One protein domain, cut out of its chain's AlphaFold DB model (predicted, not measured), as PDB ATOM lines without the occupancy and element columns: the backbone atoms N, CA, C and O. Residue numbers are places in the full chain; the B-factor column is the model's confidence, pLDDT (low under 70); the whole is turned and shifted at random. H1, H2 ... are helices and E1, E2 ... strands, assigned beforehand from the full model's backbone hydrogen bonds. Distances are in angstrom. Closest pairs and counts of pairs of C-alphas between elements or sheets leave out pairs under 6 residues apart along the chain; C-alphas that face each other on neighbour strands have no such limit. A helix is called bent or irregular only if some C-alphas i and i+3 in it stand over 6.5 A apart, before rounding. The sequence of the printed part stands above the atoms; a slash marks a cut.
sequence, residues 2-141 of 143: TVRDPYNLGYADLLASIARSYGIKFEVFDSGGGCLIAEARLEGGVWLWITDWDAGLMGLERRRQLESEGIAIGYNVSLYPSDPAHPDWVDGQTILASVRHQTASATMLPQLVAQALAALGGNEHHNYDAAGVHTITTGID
ATOM      1  N   THR A   2     163.522 346.909 206.090       69.50
ATOM      2  CA  THR A   2     162.276 346.476 206.751       69.50
ATOM      3  C   THR A   2     162.567 345.808 208.094       69.50
ATOM      4  O   THR A   2     163.431 344.938 208.151       69.50
ATOM      5  N   VAL A   3     161.840 346.214 209.137       79.75
ATOM      6  CA  VAL A   3     161.751 345.527 210.435       79.75
ATOM      7  C   VAL A   3     160.385 344.854 210.496       79.75
ATOM      8  O   VAL A   3     159.386 345.486 210.143       79.75
ATOM      9  N   ARG A   4     160.332 343.594 210.928       80.44
ATOM     10  CA  ARG A   4     159.074 342.882 211.166       80.44
ATOM     11  C   ARG A   4     158.926 342.602 212.659       80.44
ATOM     12  O   ARG A   4     159.629 341.759 213.194       80.44
ATOM     13  N   ASP A   5     158.003 343.303 213.306       78.69
ATOM     14  CA  ASP A   5     157.655 343.121 214.720       78.69
ATOM     15  C   ASP A   5     156.145 342.844 214.830       78.69
ATOM     16  O   ASP A   5     155.356 343.770 215.024       78.69
ATOM     17  N   PRO A   6     155.704 341.587 214.623       80.38
ATOM     18  CA  PRO A   6     154.285 341.243 214.667       80.38
ATOM     19  C   PRO A   6     153.722 341.265 216.096       80.38
ATOM     20  O   PRO A   6     152.504 341.277 216.263       80.38
ATOM     21  N   TYR A   7     154.594 341.295 217.107       85.00
ATOM     22  CA  TYR A   7     154.238 341.340 218.525       85.00
ATOM     23  C   TYR A   7     154.087 342.772 219.048       85.00
ATOM     24  O   TYR A   7     153.653 342.961 220.182       85.00
ATOM     25  N   ASN A   8     154.399 343.775 218.216       86.62
ATOM     26  CA  ASN A   8     154.285 345.194 218.534       86.62
ATOM     27  C   ASN A   8     154.972 345.548 219.864       86.62
ATOM     28  O   ASN A   8     154.413 346.249 220.709       86.62
ATOM     29  N   LEU A   9     156.201 345.059 220.055       91.06
ATOM     30  CA  LEU A   9     156.981 345.300 221.270       91.06
ATOM     31  C   LEU A   9     157.468 346.750 221.387       91.06
ATOM     32  O   LEU A   9     158.025 347.129 222.413       91.06
ATOM     33  N   GLY A  10     157.287 347.569 220.350       92.38
ATOM     34  CA  GLY A  10     157.672 348.980 220.345       92.38
ATOM     35  C   GLY A  10     159.147 349.222 220.011       92.38
ATOM     36  O   GLY A  10     159.602 350.360 220.066       92.38
ATOM     37  N   TYR A  11     159.898 348.188 219.620       92.81
ATOM     38  CA  TYR A  11     161.317 348.310 219.251       92.81
ATOM     39  C   TYR A  11     161.547 348.725 217.795       92.81
ATOM     40  O   TYR A  11     162.696 348.940 217.408       92.81
ATOM     41  N   ALA A  12     160.491 348.853 216.985       90.69
ATOM     42  CA  ALA A  12     160.588 349.067 215.542       90.69
ATOM     43  C   ALA A  12     161.553 350.201 215.153       90.69
ATOM     44  O   ALA A  12     162.428 349.989 214.316       90.69
ATOM     45  N   ASP A  13     161.463 351.369 215.794       90.94
ATOM     46  CA  ASP A  13     162.336 352.511 215.487       90.94
ATOM     47  C   ASP A  13     163.795 352.276 215.893       90.94
ATOM     48  O   ASP A  13     164.720 352.644 215.160       90.94
ATOM     49  N   LEU A  14     164.009 351.637 217.046       92.00
ATOM     50  CA  LEU A  14     165.337 351.328 217.568       92.00
ATOM     51  C   LEU A  14     166.027 350.299 216.668       92.00
ATOM     52  O   LEU A  14     167.131 350.550 216.183       92.00
ATOM     53  N   LEU A  15     165.336 349.206 216.340       94.62
ATOM     54  CA  LEU A  15     165.818 348.185 215.410       94.62
ATOM     55  C   LEU A  15     166.005 348.754 214.003       94.62
ATOM     56  O   LEU A  15     166.991 348.432 213.350       94.62
ATOM     57  N   ALA A  16     165.130 349.653 213.543       92.19
ATOM     58  CA  ALA A  16     165.292 350.315 212.253       92.19
ATOM     59  C   ALA A  16     166.525 351.231 212.226       92.19
ATOM     60  O   ALA A  16     167.165 351.360 211.182       92.19
ATOM     61  N   SER A  17     166.876 351.867 213.347       92.81
ATOM     62  CA  SER A  17     168.100 352.668 213.447       92.81
ATOM     63  C   SER A  17     169.353 351.800 213.322       92.81
ATOM     64  O   SER A  17     170.227 352.110 212.515       92.81
ATOM     65  N   ILE A  18     169.381 350.661 214.015       94.50
ATOM     66  CA  ILE A  18     170.472 349.685 213.966       94.50
ATOM     67  C   ILE A  18     170.562 349.074 212.559       94.50
ATOM     68  O   ILE A  18     171.633 349.052 211.952       94.50
ATOM     69  N   ALA A  19     169.422 348.669 211.994       93.56
ATOM     70  CA  ALA A  19     169.314 348.134 210.643       93.56
ATOM     71  C   ALA A  19     169.909 349.072 209.587       93.56
ATOM     72  O   ALA A  19     170.606 348.619 208.681       93.56
ATOM     73  N   ARG A  20     169.661 350.383 209.698       93.25
ATOM     74  CA  ARG A  20     170.226 351.383 208.779       93.25
ATOM     75  C   ARG A  20     171.739 351.522 208.920       93.25
ATOM     76  O   ARG A  20     172.403 351.665 207.900       93.25
ATOM     77  N   SER A  21     172.267 351.488 210.141       93.12
ATOM     78  CA  SER A  21     173.702 351.665 210.393       93.12
ATOM     79  C   SER A  21     174.547 350.494 209.895       93.12
ATOM     80  O   SER A  21     175.664 350.711 209.439       93.12
ATOM     81  N   TYR A  22     174.013 349.271 209.967       91.31
ATOM     82  CA  TYR A  22     174.774 348.046 209.685       91.31
ATOM     83  C   TYR A  22     174.290 347.264 208.464       91.31
ATOM     84  O   TYR A  22     174.875 346.241 208.130       91.31
ATOM     85  N   GLY A  23     173.217 347.700 207.800       90.75
ATOM     86  CA  GLY A  23     172.657 346.952 206.674       90.75
ATOM     87  C   GLY A  23     172.067 345.593 207.077       90.75
ATOM     88  O   GLY A  23     171.986 344.697 206.243       90.75
ATOM     89  N   ILE A  24     171.587 345.446 208.322       90.81
ATOM     90  CA  ILE A  24     170.979 344.210 208.862       90.81
ATOM     91  C   ILE A  24     169.445 344.253 208.967       90.81
ATOM     92  O   ILE A  24     168.863 345.257 209.373       90.81
ATOM     93  N   LYS A  25     168.747 343.180 208.581       91.50
ATOM     94  CA  LYS A  25     167.275 343.107 208.664       91.50
ATOM     95  C   LYS A  25     166.864 342.357 209.921       91.50
ATOM     96  O   LYS A  25     167.374 341.264 210.137       91.50
ATOM     97  N   PHE A  26     165.923 342.922 210.673       93.19
ATOM     98  CA  PHE A  26     165.406 342.312 211.894       93.19
ATOM     99  C   PHE A  26     164.010 341.716 211.714       93.19
ATOM    100  O   PHE A  26     163.128 342.344 211.114       93.19
ATOM    101  N   GLU A  27     163.803 340.557 212.325       92.06
ATOM    102  CA  GLU A  27     162.501 339.949 212.588       92.06
ATOM    103  C   GLU A  27     162.377 339.627 214.079       92.06
ATOM    104  O   GLU A  27     163.329 339.165 214.700       92.06
ATOM    105  N   VAL A  28     161.207 339.891 214.656       91.56
ATOM    106  CA  VAL A  28     160.869 339.464 216.014       91.56
ATOM    107  C   VAL A  28     160.023 338.200 215.936       91.56
ATOM    108  O   VAL A  28     158.978 338.195 215.277       91.56
ATOM    109  N   PHE A  29     160.449 337.149 216.629       88.69
ATOM    110  CA  PHE A  29     159.734 335.875 216.709       88.69
ATOM    111  C   PHE A  29     159.643 335.373 218.157       88.69
ATOM    112  O   PHE A  29     160.365 335.847 219.029       88.69
ATOM    113  N   ASP A  30     158.733 334.431 218.410       87.94
ATOM    114  CA  ASP A  30     158.625 333.706 219.682       87.94
ATOM    115  C   ASP A  30     159.329 332.361 219.512       87.94
ATOM    116  O   ASP A  30     158.921 331.551 218.678       87.94
ATOM    117  N   SER A  31     160.402 332.138 220.270       83.62
ATOM    118  CA  SER A  31     161.143 330.868 220.246       83.62
ATOM    119  C   SER A  31     160.424 329.733 220.991       83.62
ATOM    120  O   SER A  31     160.855 328.582 220.932       83.62
ATOM    121  N   GLY A  32     159.302 330.036 221.648       77.31
ATOM    122  CA  GLY A  32     158.507 329.130 222.464       77.31
ATOM    123  C   GLY A  32     158.400 329.627 223.906       77.31
ATOM    124  O   GLY A  32     159.304 330.262 224.444       77.31
ATOM    125  N   GLY A  33     157.272 329.334 224.561       78.31
ATOM    126  CA  GLY A  33     157.057 329.698 225.968       78.31
ATOM    127  C   GLY A  33     156.949 331.207 226.236       78.31
ATOM    128  O   GLY A  33     157.062 331.610 227.391       78.31
ATOM    129  N   GLY A  34     156.727 332.031 225.203       81.00
ATOM    130  CA  GLY A  34     156.685 333.492 225.310       81.00
ATOM    131  C   GLY A  34     158.066 334.153 225.278       81.00
ATOM    132  O   GLY A  34     158.191 335.326 225.636       81.00
ATOM    133  N   CYS A  35     159.107 333.420 224.877       85.81
ATOM    134  CA  CYS A  35     160.467 333.932 224.777       85.81
ATOM    135  C   CYS A  35     160.665 334.642 223.431       85.81
ATOM    136  O   CYS A  35     161.034 334.028 222.423       85.81
ATOM    137  N   LEU A  36     160.382 335.947 223.419       92.38
ATOM    138  CA  LEU A  36     160.499 336.792 222.232       92.38
ATOM    139  C   LEU A  36     161.955 337.175 221.952       92.38
ATOM    140  O   LEU A  36     162.690 337.571 222.854       92.38
ATOM    141  N   ILE A  37     162.365 337.095 220.691       92.69
ATOM    142  CA  ILE A  37     163.739 337.346 220.247       92.69
ATOM    143  C   ILE A  37     163.691 338.253 219.024       92.69
ATOM    144  O   ILE A  37     162.913 337.997 218.107       92.69
ATOM    145  N   ALA A  38     164.528 339.294 218.986       95.06
ATOM    146  CA  ALA A  38     164.797 340.017 217.745       95.06
ATOM    147  C   ALA A  38     166.031 339.407 217.070       95.06
ATOM    148  O   ALA A  38     167.144 339.514 217.586       95.06
ATOM    149  N   GLU A  39     165.829 338.774 215.920       93.25
ATOM    150  CA  GLU A  39     166.867 338.127 215.122       93.25
ATOM    151  C   GLU A  39     167.228 338.972 213.903       93.25
ATOM    152  O   GLU A  39     166.354 339.523 213.234       93.25
ATOM    153  N   ALA A  40     168.516 339.014 213.570       92.94
ATOM    154  CA  ALA A  40     168.994 339.406 212.257       92.94
ATOM    155  C   ALA A  40     169.931 338.348 211.672       92.94
ATOM    156  O   ALA A  40     170.799 337.810 212.357       92.94
ATOM    157  N   ARG A  41     169.803 338.106 210.366       89.94
ATOM    158  CA  ARG A  41     170.737 337.270 209.602       89.94
ATOM    159  C   ARG A  41     171.780 338.167 208.946       89.94
ATOM    160  O   ARG A  41     171.431 339.038 208.147       89.94
ATOM    161  N   LEU A  42     173.039 337.967 209.315       90.25
ATOM    162  CA  LEU A  42     174.175 338.732 208.815       90.25
ATOM    163  C   LEU A  42     174.701 338.141 207.503       90.25
ATOM    164  O   LEU A  42     174.519 336.956 207.202       90.25
ATOM    165  N   GLU A  43     175.405 338.968 206.732       80.12
ATOM    166  CA  GLU A  43     176.215 338.479 205.618       80.12
ATOM    167  C   GLU A  43     177.261 337.481 206.144       80.12
ATOM    168  O   GLU A  43     177.877 337.703 207.183       80.12
ATOM    169  N   GLY A  44     177.428 336.350 205.455       79.31
ATOM    170  CA  GLY A  44     178.324 335.273 205.896       79.31
ATOM    171  C   GLY A  44     177.671 334.176 206.744       79.31
ATOM    172  O   GLY A  44     178.370 333.264 207.167       79.31
ATOM    173  N   GLY A  45     176.348 334.214 206.949       83.50
ATOM    174  CA  GLY A  45     175.629 333.117 207.612       83.50
ATOM    175  C   GLY A  45     175.789 333.117 209.132       83.50
ATOM    176  O   GLY A  45     175.856 332.063 209.745       83.50
ATOM    177  N   VAL A  46     175.861 334.292 209.754       90.12
ATOM    178  CA  VAL A  46     175.836 334.441 211.218       90.12
ATOM    179  C   VAL A  46     174.465 334.960 211.632       90.12
ATOM    180  O   VAL A  46     173.894 335.819 210.955       90.12
ATOM    181  N   TRP A  47     173.919 334.436 212.722       91.50
ATOM    182  CA  TRP A  47     172.671 334.922 213.306       91.50
ATOM    183  C   TRP A  47     172.992 335.831 214.483       91.50
ATOM    184  O   TRP A  47     173.835 335.501 215.307       91.50
ATOM    185  N   LEU A  48     172.324 336.974 214.563       94.12
ATOM    186  CA  LEU A  48     172.393 337.895 215.689       94.12
ATOM    187  C   LEU A  48     171.055 337.852 216.408       94.12
ATOM    188  O   LEU A  48     170.041 338.179 215.798       94.12
ATOM    189  N   TRP A  49     171.053 337.500 217.688       94.25
ATOM    190  CA  TRP A  49     169.863 337.537 218.536       94.25
ATOM    191  C   TRP A  49     169.989 338.616 219.603       94.25
ATOM    192  O   TRP A  49     171.045 338.789 220.212       94.25
ATOM    193  N   ILE A  50     168.886 339.321 219.841       96.38
ATOM    194  CA  ILE A  50     168.726 340.288 220.923       96.38
ATOM    195  C   ILE A  50     167.622 339.786 221.849       96.38
ATOM    196  O   ILE A  50     166.508 339.494 221.406       96.38
ATOM    197  N   THR A  51     167.948 339.733 223.135       95.25
ATOM    198  CA  THR A  51     167.087 339.305 224.246       95.25
ATOM    199  C   THR A  51     167.298 340.216 225.455       95.25
ATOM    200  O   THR A  51     168.246 341.013 225.480       95.25
ATOM    201  N   ASP A  52     166.424 340.119 226.456       95.50
ATOM    202  CA  ASP A  52     166.709 340.685 227.775       95.50
ATOM    203  C   ASP A  52     167.846 339.869 228.436       95.50
ATOM    204  O   ASP A  52     168.215 338.797 227.958       95.50
ATOM    205  N   TRP A  53     168.476 340.387 229.496       91.94
ATOM    206  CA  TRP A  53     169.697 339.785 230.067       91.94
ATOM    207  C   TRP A  53     169.571 338.290 230.433       91.94
ATOM    208  O   TRP A  53     170.536 337.531 230.275       91.94
ATOM    209  N   ASP A  54     168.408 337.887 230.947       85.75
ATOM    210  CA  ASP A  54     168.096 336.536 231.425       85.75
ATOM    211  C   ASP A  54     166.762 335.982 230.885       85.75
ATOM    212  O   ASP A  54     166.305 334.932 231.341       85.75
ATOM    213  N   ALA A  55     166.138 336.660 229.917       88.44
ATOM    214  CA  ALA A  55     164.808 336.323 229.413       88.44
ATOM    215  C   ALA A  55     164.590 336.788 227.963       88.44
ATOM    216  O   ALA A  55     165.401 337.509 227.385       88.44
ATOM    217  N   GLY A  56     163.457 336.399 227.371       89.81
ATOM    218  CA  GLY A  56     162.995 336.975 226.105       89.81
ATOM    219  C   GLY A  56     162.672 338.468 226.229       89.81
ATOM    220  O   GLY A  56     162.426 338.972 227.323       89.81
ATOM    221  N   LEU A  57     162.655 339.172 225.098       93.94
ATOM    222  CA  LEU A  57     162.400 340.608 225.021       93.94
ATOM    223  C   LEU A  57     161.047 340.988 225.619       93.94
ATOM    224  O   LEU A  57     159.982 340.682 225.078       93.94
ATOM    225  N   MET A  58     161.097 341.779 226.682       93.88
ATOM    226  CA  MET A  58     159.959 342.531 227.177       93.88
ATOM    227  C   MET A  58     159.640 343.718 226.264       93.88
ATOM    228  O   MET A  58     160.541 344.384 225.748       93.88
ATOM    229  N   GLY A  59     158.351 344.059 226.138       94.50
ATOM    230  CA  GLY A  59     157.897 345.265 225.439       94.50
ATOM    231  C   GLY A  59     158.569 346.552 225.944       94.50
ATOM    232  O   GLY A  59     158.699 346.780 227.148       94.50
ATOM    233  N   LEU A  60     158.968 347.416 225.009       94.81
ATOM    234  CA  LEU A  60     159.795 348.600 225.251       94.81
ATOM    235  C   LEU A  60     159.144 349.604 226.210       94.81
ATOM    236  O   LEU A  60     159.838 350.231 227.007       94.81
ATOM    237  N   GLU A  61     157.822 349.771 226.146       95.12
ATOM    238  CA  GLU A  61     157.092 350.649 227.068       95.12
ATOM    239  C   GLU A  61     157.226 350.162 228.516       95.12
ATOM    240  O   GLU A  61     157.631 350.928 229.392       95.12
ATOM    241  N   ARG A  62     156.972 348.869 228.756       94.88
ATOM    242  CA  ARG A  62     157.100 348.272 230.089       94.88
ATOM    243  C   ARG A  62     158.542 348.315 230.583       94.88
ATOM    244  O   ARG A  62     158.764 348.653 231.743       94.88
ATOM    245  N   ARG A  63     159.514 348.048 229.706       95.00
ATOM    246  CA  ARG A  63     160.937 348.225 230.015       95.00
ATOM    247  C   ARG A  63     161.229 349.648 230.490       95.00
ATOM    248  O   ARG A  63     161.804 349.815 231.557       95.00
ATOM    249  N   ARG A  64     160.810 350.671 229.740       94.69
ATOM    250  CA  ARG A  64     161.044 352.081 230.106       94.69
ATOM    251  C   ARG A  64     160.390 352.453 231.432       94.69
ATOM    252  O   ARG A  64     160.964 353.220 232.198       94.69
ATOM    253  N   GLN A  65     159.209 351.902 231.710       96.69
ATOM    254  CA  GLN A  65     158.561 352.074 233.005       96.69
ATOM    255  C   GLN A  65     159.431 351.497 234.134       96.69
ATOM    256  O   GLN A  65     159.731 352.209 235.086       96.69
ATOM    257  N   LEU A  66     159.884 350.248 234.006       95.56
ATOM    258  CA  LEU A  66     160.749 349.600 234.999       95.56
ATOM    259  C   LEU A  66     162.072 350.354 235.186       95.56
ATOM    260  O   LEU A  66     162.477 350.610 236.317       95.56
ATOM    261  N   GLU A  67     162.688 350.807 234.093       94.38
ATOM    262  CA  GLU A  67     163.893 351.643 234.133       94.38
ATOM    263  C   GLU A  67     163.646 352.948 234.915       94.38
ATOM    264  O   GLU A  67     164.489 353.354 235.715       94.38
ATOM    265  N   SER A  68     162.474 353.582 234.757       95.19
ATOM    266  CA  SER A  68     162.098 354.786 235.521       95.19
ATOM    267  C   SER A  68     161.853 354.523 237.013       95.19
ATOM    268  O   SER A  68     162.006 355.428 237.833       95.19
ATOM    269  N   GLU A  69     161.524 353.281 237.369       96.94
ATOM    270  CA  GLU A  69     161.379 352.796 238.746       96.94
ATOM    271  C   GLU A  69     162.729 352.341 239.345       96.94
ATOM    272  O   GLU A  69     162.785 351.910 240.496       96.94
ATOM    273  N   GLY A  70     163.830 352.444 238.588       94.06
ATOM    274  CA  GLY A  70     165.162 351.993 239.004       94.06
ATOM    275  C   GLY A  70     165.371 350.479 238.898       94.06
ATOM    276  O   GLY A  70     166.353 349.959 239.426       94.06
ATOM    277  N   ILE A  71     164.465 349.764 238.225       94.06
ATOM    278  CA  ILE A  71     164.552 348.324 237.991       94.06
ATOM    279  C   ILE A  71     165.257 348.095 236.657       94.06
ATOM    280  O   ILE A  71     164.766 348.467 235.592       94.06
ATOM    281  N   ALA A  72     166.425 347.467 236.722       90.56
ATOM    282  CA  ALA A  72     167.237 347.206 235.549       90.56
ATOM    283  C   ALA A  72     166.915 345.829 234.947       90.56
ATOM    284  O   ALA A  72     166.848 344.840 235.672       90.56
ATOM    285  N   ILE A  73     166.726 345.785 233.626       92.75
ATOM    286  CA  ILE A  73     166.430 344.551 232.873       92.75
ATOM    287  C   ILE A  73     167.646 344.082 232.063       92.75
ATOM    288  O   ILE A  73     167.874 342.887 231.922       92.75
ATOM    289  N   GLY A  74     168.447 345.021 231.543       96.25
ATOM    290  CA  GLY A  74     169.658 344.699 230.785       96.25
ATOM    291  C   GLY A  74     169.399 344.016 229.443       96.25
ATOM    292  O   GLY A  74     168.258 343.815 229.056       96.25
ATOM    293  N   TYR A  75     170.449 343.676 228.707       97.81
ATOM    294  CA  TYR A  75     170.339 343.007 227.409       97.81
ATOM    295  C   TYR A  75     171.336 341.864 227.287       97.81
ATOM    296  O   TYR A  75     172.417 341.897 227.879       97.81
ATOM    297  N   ASN A  76     170.986 340.901 226.446       96.88
ATOM    298  CA  ASN A  76     171.891 339.919 225.881       96.88
ATOM    299  C   ASN A  76     171.835 340.022 224.349       96.88
ATOM    300  O   ASN A  76     170.773 339.848 223.745       96.88
ATOM    301  N   VAL A  77     172.979 340.330 223.736       97.75
ATOM    302  CA  VAL A  77     173.180 340.357 222.284       97.75
ATOM    303  C   VAL A  77     174.197 339.279 221.935       97.75
ATOM    304  O   VAL A  77     175.374 339.421 222.263       97.75
ATOM    305  N   SER A  78     173.758 338.221 221.261       95.38
ATOM    306  CA  SER A  78     174.593 337.055 220.961       95.38
ATOM    307  C   SER A  78     174.640 336.765 219.471       95.38
ATOM    308  O   SER A  78     173.659 336.959 218.752       95.38
ATOM    309  N   LEU A  79     175.798 336.290 219.022       94.25
ATOM    310  CA  LEU A  79     176.059 335.886 217.649       94.25
ATOM    311  C   LEU A  79     176.242 334.375 217.597       94.25
ATOM    312  O   LEU A  79     177.075 333.827 218.312       94.25
ATOM    313  N   TYR A  80     175.490 333.716 216.728       91.19
ATOM    314  CA  TYR A  80     175.471 332.267 216.563       91.19
ATOM    315  C   TYR A  80     175.929 331.907 215.148       91.19
ATOM    316  O   TYR A  80     175.670 332.672 214.209       91.19
ATOM    317  N   PRO A  81     176.585 330.751 214.943       88.00
ATOM    318  CA  PRO A  81     176.759 330.244 213.589       88.00
ATOM    319  C   PRO A  81     175.376 329.924 213.004       88.00
ATOM    320  O   PRO A  81     174.501 329.447 213.725       88.00
ATOM    321  N   SER A  82     175.153 330.142 211.703       75.12
ATOM    322  CA  SER A  82     173.984 329.527 211.068       75.12
ATOM    323  C   SER A  82     174.179 328.020 211.065       75.12
ATOM    324  O   SER A  82     175.215 327.556 210.582       75.12
ATOM    325  N   ASP A  83     173.184 327.259 211.507       63.75
ATOM    326  CA  ASP A  83     173.142 325.835 211.202       63.75
ATOM    327  C   ASP A  83     172.530 325.638 209.800       63.75
ATOM    328  O   ASP A  83     171.342 325.916 209.602       63.75
ATOM    329  N   PRO A  84     173.303 325.179 208.797       53.19
ATOM    330  CA  PRO A  84     172.755 324.882 207.479       53.19
ATOM    331  C   PRO A  84     171.838 323.645 207.466       53.19
ATOM    332  O   PRO A  84     171.059 323.498 206.524       53.19
ATOM    333  N   ALA A  85     171.920 322.752 208.461       48.28
ATOM    334  CA  ALA A  85     171.087 321.552 208.577       48.28
ATOM    335  C   ALA A  85     169.755 321.817 209.298       48.28
ATOM    336  O   ALA A  85     168.768 321.129 209.030       48.28
ATOM    337  N   HIS A  86     169.708 322.838 210.155       51.84
ATOM    338  CA  HIS A  86     168.509 323.234 210.887       51.84
ATOM    339  C   HIS A  86     168.282 324.753 210.814       51.84
ATOM    340  O   HIS A  86     168.429 325.461 211.812       51.84
ATOM    341  N   PRO A  87     167.867 325.273 209.641       51.28
ATOM    342  CA  PRO A  87     167.659 326.710 209.430       51.28
ATOM    343  C   PRO A  87     166.562 327.318 210.316       51.28
ATOM    344  O   PRO A  87     166.459 328.544 210.383       51.28
ATOM    345  N   ASP A  88     165.768 326.467 210.973       49.41
ATOM    346  CA  ASP A  88     164.606 326.846 211.768       49.41
ATOM    347  C   ASP A  88     164.749 326.518 213.255       49.41
ATOM    348  O   ASP A  88     163.823 326.847 213.977       49.41
ATOM    349  N   TRP A  89     165.837 325.882 213.718       50.16
ATOM    350  CA  TRP A  89     166.101 325.610 215.142       50.16
ATOM    351  C   TRP A  89     167.517 325.064 215.327       50.16
ATOM    352  O   TRP A  89     167.802 323.930 214.956       50.16
ATOM    353  N   VAL A  90     168.382 325.828 215.980       47.25
ATOM    354  CA  VAL A  90     169.601 325.275 216.569       47.25
ATOM    355  C   VAL A  90     169.269 325.045 218.031       47.25
ATOM    356  O   VAL A  90     168.695 325.922 218.678       47.25
ATOM    357  N   ASP A  91     169.636 323.888 218.564       48.38
ATOM    358  CA  ASP A  91     169.937 323.781 219.984       48.38
ATOM    359  C   ASP A  91     171.098 324.768 220.225       48.38
ATOM    360  O   ASP A  91     172.264 324.456 219.984       48.38
ATOM    361  N   GLY A  92     170.728 326.037 220.456       52.62
ATOM    362  CA  GLY A  92     171.501 327.265 220.233       52.62
ATOM    363  C   GLY A  92     172.573 327.471 221.286       52.62
ATOM    364  O   GLY A  92     172.599 328.478 221.986       52.62
ATOM    365  N   GLN A  93     173.425 326.471 221.424       66.69
ATOM    366  CA  GLN A  93     174.396 326.363 222.494       66.69
ATOM    367  C   GLN A  93     175.771 326.871 222.061       66.69
ATOM    368  O   GLN A  93     176.589 327.171 222.921       66.69
ATOM    369  N   THR A  94     176.013 327.022 220.749       84.56
ATOM    370  CA  THR A  94     177.257 327.595 220.212       84.56
ATOM    371  C   THR A  94     177.136 329.103 220.007       84.56
ATOM    372  O   THR A  94     176.474 329.550 219.072       84.56
ATOM    373  N   ILE A  95     177.817 329.890 220.832       90.69
ATOM    374  CA  ILE A  95     177.896 331.348 220.734       90.69
ATOM    375  C   ILE A  95     179.283 331.717 220.197       90.69
ATOM    376  O   ILE A  95     180.304 331.379 220.788       90.69
ATOM    377  N   LEU A  96     179.321 332.419 219.064       93.75
ATOM    378  CA  LEU A  96     180.555 332.896 218.434       93.75
ATOM    379  C   LEU A  96     181.128 334.127 219.131       93.75
ATOM    380  O   LEU A  96     182.340 334.298 219.142       93.75
ATOM    381  N   ALA A  97     180.256 335.014 219.603       96.44
ATOM    382  CA  ALA A  97     180.586 336.241 220.318       96.44
ATOM    383  C   ALA A  97     179.322 336.759 221.013       96.44
ATOM    384  O   ALA A  97     178.204 336.504 220.551       96.44
ATOM    385  N   SER A  98     179.473 337.505 222.104       97.12
ATOM    386  CA  SER A  98     178.322 338.097 222.787       97.12
ATOM    387  C   SER A  98     178.650 339.369 223.551       97.12
ATOM    388  O   SER A  98     179.782 339.635 223.949       97.12
ATOM    389  N   VAL A  99     177.614 340.169 223.777       98.50
ATOM    390  CA  VAL A  99     177.617 341.274 224.727       98.50
ATOM    391  C   VAL A  99     176.411 341.107 225.629       98.50
ATOM    392  O   VAL A  99     175.262 341.242 225.207       98.50
ATOM    393  N   ARG A 100     176.684 340.837 226.899       97.75
ATOM    394  CA  ARG A 100     175.691 340.769 227.960       97.75
ATOM    395  C   ARG A 100     175.890 341.968 228.868       97.75
ATOM    396  O   ARG A 100     176.996 342.198 229.352       97.75
ATOM    397  N   HIS A 101     174.828 342.715 229.146       98.25
ATOM    398  CA  HIS A 101     174.882 343.841 230.072       98.25
ATOM    399  C   HIS A 101     173.669 343.870 231.000       98.25
ATOM    400  O   HIS A 101     172.569 344.198 230.562       98.25
ATOM    401  N   GLN A 102     173.870 343.597 232.291       97.00
ATOM    402  CA  GLN A 102     172.786 343.355 233.254       97.00
ATOM    403  C   GLN A 102     171.918 344.592 233.532       97.00
ATOM    404  O   GLN A 102     170.747 344.470 233.872       97.00
ATOM    405  N   THR A 103     172.474 345.794 233.364       96.31
ATOM    406  CA  THR A 103     171.779 347.055 233.687       96.31
ATOM    407  C   THR A 103     171.601 348.024 232.519       96.31
ATOM    408  O   THR A 103     171.200 349.168 232.727       96.31
ATOM    409  N   ALA A 104     171.879 347.595 231.285       96.75
ATOM    410  CA  ALA A 104     171.799 348.480 230.129       96.75
ATOM    411  C   ALA A 104     170.359 348.948 229.886       96.75
ATOM    412  O   ALA A 104     169.432 348.136 229.804       96.75
ATOM    413  N   SER A 105     170.195 350.264 229.732       95.19
ATOM    414  CA  SER A 105     168.912 350.863 229.376       95.19
ATOM    415  C   SER A 105     168.594 350.662 227.898       95.19
ATOM    416  O   SER A 105     169.478 350.391 227.077       95.19
ATOM    417  N   ALA A 106     167.335 350.873 227.514       93.31
ATOM    418  CA  ALA A 106     166.916 350.782 226.117       93.31
ATOM    419  C   ALA A 106     167.747 351.632 225.145       93.31
ATOM    420  O   ALA A 106     167.965 351.236 224.001       93.31
ATOM    421  N   THR A 107     168.243 352.790 225.584       93.50
ATOM    422  CA  THR A 107     169.041 353.680 224.731       93.50
ATOM    423  C   THR A 107     170.435 353.141 224.428       93.50
ATOM    424  O   THR A 107     171.061 353.634 223.496       93.50
ATOM    425  N   MET A 108     170.921 352.160 225.196       96.12
ATOM    426  CA  MET A 108     172.244 351.557 225.011       96.12
ATOM    427  C   MET A 108     172.261 350.445 223.955       96.12
ATOM    428  O   MET A 108     173.333 350.044 223.506       96.12
ATOM    429  N   LEU A 109     171.092 349.937 223.543       96.00
ATOM    430  CA  LEU A 109     171.013 348.784 222.642       96.00
ATOM    431  C   LEU A 109     171.806 348.969 221.331       96.00
ATOM    432  O   LEU A 109     172.511 348.034 220.950       96.00
ATOM    433  N   PRO A 110     171.776 350.133 220.647       96.12
ATOM    434  CA  PRO A 110     172.573 350.320 219.440       96.12
ATOM    435  C   PRO A 110     174.079 350.166 219.680       96.12
ATOM    436  O   PRO A 110     174.758 349.565 218.850       96.12
ATOM    437  N   GLN A 111     174.605 350.661 220.810       97.38
ATOM    438  CA  GLN A 111     176.020 350.484 221.152       97.38
ATOM    439  C   GLN A 111     176.350 349.023 221.476       97.38
ATOM    440  O   GLN A 111     177.395 348.539 221.054       97.38
ATOM    441  N   LEU A 112     175.463 348.305 222.173       98.00
ATOM    442  CA  LEU A 112     175.681 346.887 222.486       98.00
ATOM    443  C   LEU A 112     175.708 346.027 221.218       98.00
ATOM    444  O   LEU A 112     176.565 345.158 221.086       98.00
ATOM    445  N   VAL A 113     174.826 346.309 220.253       97.94
ATOM    446  CA  VAL A 113     174.854 345.642 218.943       97.94
ATOM    447  C   VAL A 113     176.144 345.956 218.191       97.94
ATOM    448  O   VAL A 113     176.774 345.045 217.662       97.94
ATOM    449  N   ALA A 114     176.573 347.221 218.179       97.62
ATOM    450  CA  ALA A 114     177.840 347.616 217.567       97.62
ATOM    451  C   ALA A 114     179.028 346.836 218.149       97.62
ATOM    452  O   ALA A 114     179.879 346.342 217.411       97.62
ATOM    453  N   GLN A 115     179.061 346.716 219.477       98.25
ATOM    454  CA  GLN A 115     180.107 346.008 220.197       98.25
ATOM    455  C   GLN A 115     180.075 344.505 219.911       98.25
ATOM    456  O   GLN A 115     181.126 343.939 219.637       98.25
ATOM    457  N   ALA A 116     178.898 343.873 219.886       97.81
ATOM    458  CA  ALA A 116     178.781 342.455 219.544       97.81
ATOM    459  C   ALA A 116     179.293 342.176 218.123       97.81
ATOM    460  O   ALA A 116     180.069 341.251 217.907       97.81
ATOM    461  N   LEU A 117     178.924 343.017 217.151       96.44
ATOM    462  CA  LEU A 117     179.405 342.887 215.773       96.44
ATOM    463  C   LEU A 117     180.934 343.016 215.674       96.44
ATOM    464  O   LEU A 117     181.555 342.289 214.902       96.44
ATOM    465  N   ALA A 118     181.546 343.912 216.454       96.81
ATOM    466  CA  ALA A 118     183.001 344.050 216.512       96.81
ATOM    467  C   ALA A 118     183.679 342.845 217.193       96.81
ATOM    468  O   ALA A 118     184.706 342.366 216.710       96.81
ATOM    469  N   ALA A 119     183.069 342.326 218.262       97.38
ATOM    470  CA  ALA A 119     183.536 341.177 219.039       97.38
ATOM    471  C   ALA A 119     183.636 339.885 218.210       97.38
ATOM    472  O   ALA A 119     184.445 339.005 218.516       97.38
ATOM    473  N   LEU A 120     182.867 339.779 217.117       94.25
ATOM    474  CA  LEU A 120     182.882 338.619 216.224       94.25
ATOM    475  C   LEU A 120     184.281 338.306 215.669       94.25
ATOM    476  O   LEU A 120     184.621 337.139 215.509       94.25
ATOM    477  N   GLY A 121     185.103 339.327 215.396       92.25
ATOM    478  CA  GLY A 121     186.442 339.140 214.828       92.25
ATOM    479  C   GLY A 121     187.442 338.457 215.769       92.25
ATOM    480  O   GLY A 121     188.423 337.889 215.292       92.25
ATOM    481  N   GLY A 122     187.197 338.511 217.082       94.12
ATOM    482  CA  GLY A 122     188.040 337.905 218.117       94.12
ATOM    483  C   GLY A 122     187.359 336.786 218.904       94.12
ATOM    484  O   GLY A 122     187.951 336.286 219.858       94.12
ATOM    485  N   ASN A 123     186.129 336.414 218.529       96.06
ATOM    486  CA  ASN A 123     185.261 335.550 219.329       96.06
ATOM    487  C   ASN A 123     185.170 336.027 220.790       96.06
ATOM    488  O   ASN A 123     185.437 335.281 221.730       96.06
ATOM    489  N   GLU A 124     184.899 337.322 220.967       98.06
ATOM    490  CA  GLU A 124     184.878 337.965 222.278       98.06
ATOM    491  C   GLU A 124     183.486 337.891 222.920       98.06
ATOM    492  O   GLU A 124     182.449 338.100 222.283       98.06
ATOM    493  N   HIS A 125     183.477 337.648 224.226       97.88
ATOM    494  CA  HIS A 125     182.285 337.631 225.061       97.88
ATOM    495  C   HIS A 125     182.431 338.686 226.150       97.88
ATOM    496  O   HIS A 125     183.204 338.534 227.097       97.88
ATOM    497  N   HIS A 126     181.696 339.782 226.002       98.38
ATOM    498  CA  HIS A 126     181.683 340.883 226.952       98.38
ATOM    499  C   HIS A 126     180.552 340.683 227.953       98.38
ATOM    500  O   HIS A 126     179.394 340.530 227.567       98.38
ATOM    501  N   ASN A 127     180.872 340.754 229.239       98.12
ATOM    502  CA  ASN A 127     179.897 340.635 230.310       98.12
ATOM    503  C   ASN A 127     180.017 341.827 231.264       98.12
ATOM    504  O   ASN A 127     181.059 342.013 231.889       98.12
ATOM    505  N   TYR A 128     178.950 342.614 231.370       98.00
ATOM    506  CA  TYR A 128     178.812 343.706 232.331       98.00
ATOM    507  C   TYR A 128     177.815 343.293 233.410       98.00
ATOM    508  O   TYR A 128     176.627 343.113 233.121       98.00
ATOM    509  N   ASP A 129     178.293 343.126 234.640       96.25
ATOM    510  CA  ASP A 129     177.432 342.793 235.775       96.25
ATOM    511  C   ASP A 129     176.651 344.013 236.302       96.25
ATOM    512  O   ASP A 129     176.799 345.142 235.824       96.25
ATOM    513  N   ALA A 130     175.797 343.799 237.306       94.50
ATOM    514  CA  ALA A 130     175.007 344.869 237.914       94.50
ATOM    515  C   ALA A 130     175.836 345.977 238.588       94.50
ATOM    516  O   ALA A 130     175.336 347.092 238.736       94.50
ATOM    517  N   ALA A 131     177.081 345.697 238.985       95.12
ATOM    518  CA  ALA A 131     178.000 346.688 239.539       95.12
ATOM    519  C   ALA A 131     178.768 347.456 238.445       95.12
ATOM    520  O   ALA A 131     179.514 348.384 238.756       95.12
ATOM    521  N   GLY A 132     178.578 347.092 237.172       91.94
ATOM    522  CA  GLY A 132     179.285 347.665 236.032       91.94
ATOM    523  C   GLY A 132     180.681 347.077 235.823       91.94
ATOM    524  O   GLY A 132     181.452 347.628 235.036       91.94
ATOM    525  N   VAL A 133     181.028 345.976 236.502       97.62
ATOM    526  CA  VAL A 133     182.287 345.272 236.249       97.62
ATOM    527  C   VAL A 133     182.201 344.631 234.876       97.62
ATOM    528  O   VAL A 133     181.286 343.861 234.588       97.62
ATOM    529  N   HIS A 134     183.182 344.955 234.038       98.12
ATOM    530  CA  HIS A 134     183.294 344.442 232.684       98.12
ATOM    531  C   HIS A 134     184.355 343.348 232.616       98.12
ATOM    532  O   HIS A 134     185.524 343.587 232.924       98.12
ATOM    533  N   THR A 135     183.957 342.157 232.178       98.31
ATOM    534  CA  THR A 135     184.872 341.066 231.836       98.31
ATOM    535  C   THR A 135     184.783 340.728 230.353       98.31
ATOM    536  O   THR A 135     183.749 340.926 229.711       98.31
ATOM    537  N   ILE A 136     185.899 340.245 229.807       97.94
ATOM    538  CA  ILE A 136     185.996 339.754 228.434       97.94
ATOM    539  C   ILE A 136     186.588 338.352 228.489       97.94
ATOM    540  O   ILE A 136     187.671 338.160 229.049       97.94
ATOM    541  N   THR A 137     185.889 337.387 227.910       97.19
ATOM    542  CA  THR A 137     186.438 336.069 227.583       97.19
ATOM    543  C   THR A 137     186.546 335.925 226.070       97.19
ATOM    544  O   THR A 137     185.893 336.649 225.323       97.19
ATOM    545  N   THR A 138     187.431 335.040 225.612       95.62
ATOM    546  CA  THR A 138     187.642 334.770 224.181       95.62
ATOM    547  C   THR A 138     187.493 333.282 223.921       95.62
ATOM    548  O   THR A 138     187.878 332.471 224.767       95.62
ATOM    549  N   GLY A 139     186.960 332.930 222.757       90.25
ATOM    550  CA  GLY A 139     186.715 331.548 222.357       90.25
ATOM    551  C   GLY A 139     185.295 331.363 221.841       90.25
ATOM    552  O   GLY A 139     184.516 332.298 221.827       90.25
ATOM    553  N   ILE A 140     184.978 330.161 221.373       86.38
ATOM    554  CA  ILE A 140     183.607 329.801 221.010       86.38
ATOM    555  C   ILE A 140     183.001 329.090 222.217       86.38
ATOM    556  O   ILE A 140     183.512 328.043 222.624       86.38
ATOM    557  N   ASP A 141     181.930 329.648 222.767       79.00
ATOM    558  CA  ASP A 141     181.191 329.027 223.862       79.00
ATOM    559  C   ASP A 141     180.245 327.978 223.283       79.00
ATOM    560  O   ASP A 141     179.344 328.320 222.526       79.00
TER     561      ASP A 141
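What this domain is: This is residues 2 to 141 of the 143 residues of an uncharacterized protein of Mycolicibacter senuensis (UniProt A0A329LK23). A twisted sheet of seven strands forms a wall, with H3 laid over its E4 and E5 and H1 over its E1 edge on the same face; the opposite face has no named helix. The short helix H2 is off the sheet near one end of the longest axis, and the long loop of residues 82 to 96 lies toward the other end. The printed part has 140 residues with three named helices and seven named strands, in the order H1 E1 E2 E3 H2 E4 E5 H3 E6 E7. The mixed sheet runs E1 E2 E3 E4 E5 E6 E7, with E5 and E6 parallel and the other neighbours antiparallel. The class is mixed, helices and strands; the whole is compact, with a radius of gyration of the C-alphas of 14.3 A and spans of 43 by 35 by 31 A.

Where its parts are: H1, residues 12 to 22, begins at C-alpha 12 (160.588, 349.067, 215.542) and is 15.4 A long. E1 is residues 26 to 30, E2 residues 36 to 42, 19.3 A, and E3 residues 46 to 52, 19.9 A. H2 is residues 60 to 68, 12.2 A, and E4 residues 75 to 81, 19.9 A. E5 is residues 97 to 101. H3, residues 106 to 122, begins at C-alpha 106 (166.916, 350.782, 226.117) and is 26.0 A long; it is irregular, with C-alphas 107 and 110 7.2 A apart, and has a kink of 25 degrees near residue 114. E6 is residues 124 to 128, and E7, residues 134 to 138, ends at C-alpha 138 (187.642, 334.770, 224.181).

How they stand to each other: E1, E2 and E3 form a meander, each strand the antiparallel neighbour of the one before; N 27 and O 39 are 2.9 A apart, N 40 and O 48 2.8 A. E3 and E4 are antiparallel, with N 49 and O 78 at 2.9 A. E4 and E5 form a hairpin, with N 77 and O 99 at 2.9 A. E5, H3 and E6 make a strand-helix-strand unit, two parallel neighbour strands with a helix between, its crossover left-handed; N 100 and O 126 are 2.8 A apart. E6 and E7 form a hairpin, with N 127 and O 135 at 2.9 A. H3 is on the sheet at a height of 7.4 A, over E4 and E5; its closest C-alphas to E5 are Leu 120 and Ala 97, 5.3 A. H1 is on the same face at a height of 10.2 A, over E1 and only just over E2, with 3 of its C-alphas on E2. With residues 110 to 113 alone H3 touches H1, at a shallow tilt of 32 degrees, the same way; the closest C-alphas are Ile 18 and Pro 110, 5.9 A. H2 is not on the sheet and only just touches H3, with 3 pairs of C-alphas within 8 A, the closest Arg 64 and Ala 106, 7.2 A. Every O i to N i+4 pair is within hydrogen-bond range in H1 and H2, and 9 of 13 in H3.

The domain as a whole: The two C-alphas farthest apart, those of Glu 69 and Ala 85, are 44.5 A apart. The printed part has no cut, and the link from E4 to E5 is long, with 15 residues. The mean pLDDT of the printed part is 89.2; residue 2 and residues 83 to 93 are under 70.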